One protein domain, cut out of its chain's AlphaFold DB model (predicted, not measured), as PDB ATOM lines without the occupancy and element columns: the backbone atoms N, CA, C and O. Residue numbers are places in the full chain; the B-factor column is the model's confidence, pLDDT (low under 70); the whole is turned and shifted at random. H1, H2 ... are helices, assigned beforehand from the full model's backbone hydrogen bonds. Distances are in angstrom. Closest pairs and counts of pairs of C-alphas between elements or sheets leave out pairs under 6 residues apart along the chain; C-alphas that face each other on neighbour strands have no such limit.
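What this domain is: This is residues 39 to 85 of the 85 residues of an uncharacterized protein of Arachis hypogaea (UniProt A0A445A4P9). Two helices, H1 and H2, lie side by side and run the same way, slightly splayed, with a long unnamed link, residues 62 to 73, folding back from the end of H1 to the start of H2. Residues 39 to 47, with a short helical run at residues 41 to 43 but no named helix, lead into H1. The printed part has 47 residues with two named helices, H1 then H2, and no named strand; its class is all helix. It is compact, with a radius of gyration of the C-alphas of 10.0 A and spans of 26 by 18 by 16 A.

Where its parts are: Find C-alpha 48 at (176.764, 179.124, 131.648); from there H1, residues 48 to 61, runs 20.1 A. H2, residues 74 to 83, runs 14.3 A to C-alpha 83 at (181.695, 166.888, 144.051).

How they stand to each other: H1 touches H2 with residues 50 to 54 alone; look at the closest C-alphas, those of Ser 50 and Leu 78, 6.0 A apart. Their lines stand at a shallow tilt of 31 degrees, the same way. In H1 and H2 every O i to N i+4 pair is within hydrogen-bond range.

The domain as a whole: The C-alphas of Lys 59 and Gly 71, the two farthest apart, are 27.4 A apart. The printed part has no cut, and the link from H1 to H2 is long. Read the B-factor column at residues 39 to 50 for pLDDT under 70.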
ATOM      1  N   CYS A  39     164.495 178.737 142.017       57.16
ATOM      2  CA  CYS A  39     165.949 178.736 141.908       57.16
ATOM      3  C   CYS A  39     166.507 180.162 142.021       57.16
ATOM      4  O   CYS A  39     166.119 181.057 141.263       57.16
ATOM      5  N   PHE A  40     167.397 180.379 142.993       52.34
ATOM      6  CA  PHE A  40     168.095 181.644 143.179       52.34
ATOM      7  C   PHE A  40     169.106 181.814 142.034       52.34
ATOM      8  O   PHE A  40     170.295 181.554 142.176       52.34
ATOM      9  N   ASN A  41     168.623 182.241 140.868       51.56
ATOM     10  CA  ASN A  41     169.455 182.547 139.701       51.56
ATOM     11  C   ASN A  41     170.227 183.873 139.846       51.56
ATOM     12  O   ASN A  41     170.990 184.237 138.962       51.56
ATOM     13  N   GLN A  42     170.061 184.606 140.952       48.66
ATOM     14  CA  GLN A  42     170.582 185.971 141.093       48.66
ATOM     15  C   GLN A  42     172.088 186.043 141.434       48.66
ATOM     16  O   GLN A  42     172.669 187.118 141.352       48.66
ATOM     17  N   TYR A  43     172.751 184.919 141.756       51.44
ATOM     18  CA  TYR A  43     174.220 184.856 141.919       51.44
ATOM     19  C   TYR A  43     174.965 184.387 140.652       51.44
ATOM     20  O   TYR A  43     176.191 184.301 140.670       51.44
ATOM     21  N   LEU A  44     174.256 184.070 139.560       52.00
ATOM     22  CA  LEU A  44     174.806 183.332 138.415       52.00
ATOM     23  C   LEU A  44     174.796 184.101 137.087       52.00
ATOM     24  O   LEU A  44     174.803 183.482 136.026       52.00
ATOM     25  N   ASP A  45     174.902 185.430 137.105       51.12
ATOM     26  CA  ASP A  45     175.161 186.199 135.873       51.12
ATOM     27  C   ASP A  45     176.549 185.892 135.256       51.12
ATOM     28  O   ASP A  45     176.887 186.396 134.188       51.12
ATOM     29  N   THR A  46     177.373 185.043 135.892       53.59
ATOM     30  CA  THR A  46     178.744 184.728 135.448       53.59
ATOM     31  C   THR A  46     178.972 183.303 134.906       53.59
ATOM     32  O   THR A  46     180.048 183.057 134.377       53.59
ATOM     33  N   ALA A  47     178.033 182.344 134.928       51.28
ATOM     34  CA  ALA A  47     178.421 180.967 134.562       51.28
ATOM     35  C   ALA A  47     177.354 180.120 133.853       51.28
ATOM     36  O   ALA A  47     176.650 179.331 134.487       51.28
ATOM     37  N   ASN A  48     177.382 180.144 132.512       62.09
ATOM     38  CA  ASN A  48     176.764 179.124 131.648       62.09
ATOM     39  C   ASN A  48     177.095 177.688 132.112       62.09
ATOM     40  O   ASN A  48     176.254 176.800 132.012       62.09
ATOM     41  N   GLU A  49     178.299 177.456 132.652       68.12
ATOM     42  CA  GLU A  49     178.724 176.137 133.135       68.12
ATOM     43  C   GLU A  49     177.956 175.685 134.387       68.12
ATOM     44  O   GLU A  49     177.518 174.541 134.445       68.12
ATOM     45  N   SER A  50     177.739 176.564 135.370       69.38
ATOM     46  CA  SER A  50     177.015 176.216 136.605       69.38
ATOM     47  C   SER A  50     175.536 175.912 136.347       69.38
ATOM     48  O   SER A  50     175.004 174.946 136.888       69.38
ATOM     49  N   ILE A  51     174.904 176.671 135.444       71.69
ATOM     50  CA  ILE A  51     173.518 176.455 135.013       71.69
ATOM     51  C   ILE A  51     173.408 175.113 134.279       71.69
ATOM     52  O   ILE A  51     172.531 174.304 134.585       71.69
ATOM     53  N   MET A  52     174.338 174.833 133.359       74.38
ATOM     54  CA  MET A  52     174.411 173.547 132.657       74.38
ATOM     55  C   MET A  52     174.598 172.378 133.636       74.38
ATOM     56  O   MET A  52     173.844 171.408 133.578       74.38
ATOM     57  N   GLN A  53     175.547 172.478 134.569       78.50
ATOM     58  CA  GLN A  53     175.820 171.444 135.573       78.50
ATOM     59  C   GLN A  53     174.641 171.234 136.531       78.50
ATOM     60  O   GLN A  53     174.342 170.092 136.872       78.50
ATOM     61  N   GLY A  54     173.943 172.303 136.925       81.38
ATOM     62  CA  GLY A  54     172.742 172.222 137.755       81.38
ATOM     63  C   GLY A  54     171.602 171.505 137.031       81.38
ATOM     64  O   GLY A  54     170.995 170.590 137.585       81.38
ATOM     65  N   SER A  55     171.381 171.830 135.753       81.44
ATOM     66  CA  SER A  55     170.371 171.150 134.929       81.44
ATOM     67  C   SER A  55     170.687 169.662 134.715       81.44
ATOM     68  O   SER A  55     169.792 168.816 134.711       81.44
ATOM     69  N   MET A  56     171.970 169.316 134.579       85.38
ATOM     70  CA  MET A  56     172.408 167.931 134.431       85.38
ATOM     71  C   MET A  56     172.307 167.160 135.761       85.38
ATOM     72  O   MET A  56     171.984 165.971 135.736       85.38
ATOM     73  N   TYR A  57     172.471 167.837 136.903       86.94
ATOM     74  CA  TYR A  57     172.261 167.266 138.234       86.94
ATOM     75  C   TYR A  57     170.784 166.925 138.425       86.94
ATOM     76  O   TYR A  57     170.447 165.782 138.730       86.94
ATOM     77  N   GLU A  58     169.891 167.876 138.147       84.75
ATOM     78  CA  GLU A  58     168.446 167.659 138.251       84.75
ATOM     79  C   GLU A  58     167.980 166.534 137.323       84.75
ATOM     80  O   GLU A  58     167.245 165.643 137.747       84.75
ATOM     81  N   LYS A  59     168.479 166.488 136.084       86.88
ATOM     82  CA  LYS A  59     168.182 165.391 135.154       86.88
ATOM     83  C   LYS A  59     168.657 164.027 135.669       86.88
ATOM     84  O   LYS A  59     168.019 163.018 135.372       86.88
ATOM     85  N   LYS A  60     169.781 163.977 136.392       90.00
ATOM     86  CA  LYS A  60     170.351 162.736 136.939       90.00
ATOM     87  C   LYS A  60     169.618 162.266 138.197       90.00
ATOM     88  O   LYS A  60     169.362 161.072 138.322       90.00
ATOM     89  N   PHE A  61     169.302 163.178 139.115       87.38
ATOM     90  CA  PHE A  61     168.811 162.843 140.457       87.38
ATOM     91  C   PHE A  61     167.308 163.086 140.658       87.38
ATOM     92  O   PHE A  61     166.726 162.558 141.602       87.38
ATOM     93  N   GLY A  62     166.658 163.828 139.760       86.50
ATOM     94  CA  GLY A  62     165.225 164.127 139.809       86.50
ATOM     95  C   GLY A  62     164.840 165.251 140.775       86.50
ATOM     96  O   GLY A  62     163.663 165.379 141.101       86.50
ATOM     97  N   TYR A  63     165.809 166.038 141.256       84.88
ATOM     98  CA  TYR A  63     165.581 167.188 142.134       84.88
ATOM     99  C   TYR A  63     166.669 168.259 141.982       84.88
ATOM    100  O   TYR A  63     167.794 167.973 141.570       84.88
ATOM    101  N   VAL A  64     166.326 169.502 142.327       84.69
ATOM    102  CA  VAL A  64     167.226 170.663 142.240       84.69
ATOM    103  C   VAL A  64     168.336 170.565 143.291       84.69
ATOM    104  O   VAL A  64     168.091 170.192 144.438       84.69
ATOM    105  N   PHE A  65     169.561 170.935 142.916       83.62
ATOM    106  CA  PHE A  65     170.688 171.008 143.845       83.62
ATOM    107  C   PHE A  65     170.478 172.118 144.888       83.62
ATOM    108  O   PHE A  65     170.278 173.279 144.530       83.62
ATOM    109  N   MET A  66     170.548 171.775 146.179       83.88
ATOM    110  CA  MET A  66     170.360 172.717 147.285       83.88
ATOM    111  C   MET A  66     171.626 172.819 148.132       83.88
ATOM    112  O   MET A  66     172.146 171.819 148.619       83.88
ATOM    113  N   ILE A  67     172.093 174.049 148.342       84.25
ATOM    114  CA  ILE A  67     173.323 174.350 149.072       84.25
ATOM    115  C   ILE A  67     173.119 175.561 149.982       84.25
ATOM    116  O   ILE A  67     172.464 176.539 149.620       84.25
ATOM    117  N   TYR A  68     173.721 175.519 151.169       85.25
ATOM    118  CA  TYR A  68     173.860 176.709 152.001       85.25
ATOM    119  C   TYR A  68     174.927 177.630 151.390       85.25
ATOM    120  O   TYR A  68     176.120 177.344 151.488       85.25
ATOM    121  N   ALA A  69     174.485 178.699 150.719       82.56
ATOM    122  CA  ALA A  69     175.344 179.583 149.922       82.56
ATOM    123  C   ALA A  69     175.975 180.748 150.709       82.56
ATOM    124  O   ALA A  69     176.835 181.450 150.183       82.56
ATOM    125  N   PHE A  70     175.565 180.990 151.959       84.19
ATOM    126  CA  PHE A  70     176.090 182.117 152.731       84.19
ATOM    127  C   PHE A  70     177.599 181.960 152.963       84.19
ATOM    128  O   PHE A  70     178.045 180.982 153.562       84.19
ATOM    129  N   GLY A  71     178.367 182.946 152.494       85.56
ATOM    130  CA  GLY A  71     179.827 182.960 152.589       85.56
ATOM    131  C   GLY A  71     180.563 182.118 151.541       85.56
ATOM    132  O   GLY A  71     181.782 182.030 151.638       85.56
ATOM    133  N   LYS A  72     179.869 181.520 150.561       83.62
ATOM    134  CA  LYS A  72     180.489 180.754 149.463       83.62
ATOM    135  C   LYS A  72     180.613 181.599 148.196       83.62
ATOM    136  O   LYS A  72     179.685 182.338 147.862       83.62
ATOM    137  N   SER A  73     181.738 181.482 147.487       86.12
ATOM    138  CA  SER A  73     181.898 182.086 146.161       86.12
ATOM    139  C   SER A  73     181.182 181.268 145.076       86.12
ATOM    140  O   SER A  73     180.727 180.145 145.310       86.12
ATOM    141  N   SER A  74     181.081 181.819 143.863       79.62
ATOM    142  CA  SER A  74     180.504 181.088 142.725       79.62
ATOM    143  C   SER A  74     181.332 179.846 142.351       79.62
ATOM    144  O   SER A  74     180.777 178.810 141.981       79.62
ATOM    145  N   GLU A  75     182.654 179.923 142.521       85.69
ATOM    146  CA  GLU A  75     183.605 178.837 142.297       85.69
ATOM    147  C   GLU A  75     183.453 177.735 143.353       85.69
ATOM    148  O   GLU A  75     183.451 176.557 142.995       85.69
ATOM    149  N   ASP A  76     183.256 178.101 144.625       87.06
ATOM    150  CA  ASP A  76     183.003 177.149 145.715       87.06
ATOM    151  C   ASP A  76     181.703 176.368 145.481       87.06
ATOM    152  O   ASP A  76     181.664 175.144 145.612       87.06
ATOM    153  N   ILE A  77     180.636 177.071 145.079       85.69
ATOM    154  CA  ILE A  77     179.341 176.455 144.754       85.69
ATOM    155  C   ILE A  77     179.493 175.485 143.574       85.69
ATOM    156  O   ILE A  77     178.964 174.373 143.619       85.69
ATOM    157  N   LEU A  78     180.238 175.871 142.530       84.75
ATOM    158  CA  LEU A  78     180.500 175.007 141.379       84.75
ATOM    159  C   LEU A  78     181.333 173.774 141.761       84.75
ATOM    160  O   LEU A  78     181.059 172.679 141.267       84.75
ATOM    161  N   ALA A  79     182.335 173.931 142.627       88.19
ATOM    162  CA  ALA A  79     183.150 172.824 143.117       88.19
ATOM    163  C   ALA A  79     182.317 171.824 143.934       88.19
ATOM    164  O   ALA A  79     182.438 170.614 143.739       88.19
ATOM    165  N   GLU A  80     181.419 172.311 144.793       88.44
ATOM    166  CA  GLU A  80     180.534 171.464 145.598       88.44
ATOM    167  C   GLU A  80     179.484 170.743 144.748       88.44
ATOM    168  O   GLU A  80     179.239 169.552 144.950       88.44
ATOM    169  N   LEU A  81     178.930 171.425 143.740       86.19
ATOM    170  CA  LEU A  81     178.050 170.810 142.749       86.19
ATOM    171  C   LEU A  81     178.773 169.682 142.002       86.19
ATOM    172  O   LEU A  81     178.231 168.585 141.888       86.19
ATOM    173  N   LYS A  82     180.012 169.915 141.548       87.31
ATOM    174  CA  LYS A  82     180.840 168.900 140.873       87.31
ATOM    175  C   LYS A  82     181.179 167.715 141.783       87.31
ATOM    176  O   LYS A  82     181.189 166.588 141.306       87.31
ATOM    177  N   ASN A  83     181.421 167.948 143.073       89.94
ATOM    178  CA  ASN A  83     181.695 166.888 144.051       89.94
ATOM    179  C   ASN A  83     180.445 166.070 144.433       89.94
ATOM    180  O   ASN A  83     180.571 164.969 144.956       89.94
ATOM    181  N   SER A  84     179.248 166.607 144.194       83.75
ATOM    182  CA  SER A  84     177.971 165.969 144.548       83.75
ATOM    183  C   SER A  84     177.392 165.082 143.436       83.75
ATOM    184  O   SER A  84     176.300 164.533 143.602       83.75
ATOM    185  N   TYR A  85     178.089 164.973 142.301       76.12
ATOM    186  CA  TYR A  85     177.755 164.064 141.200       76.12
ATOM    187  C   TYR A  85     178.081 162.608 141.516       76.12
ATOM    188  O   TYR A  85     177.293 161.751 141.041       76.12
TER     189      TYR A  85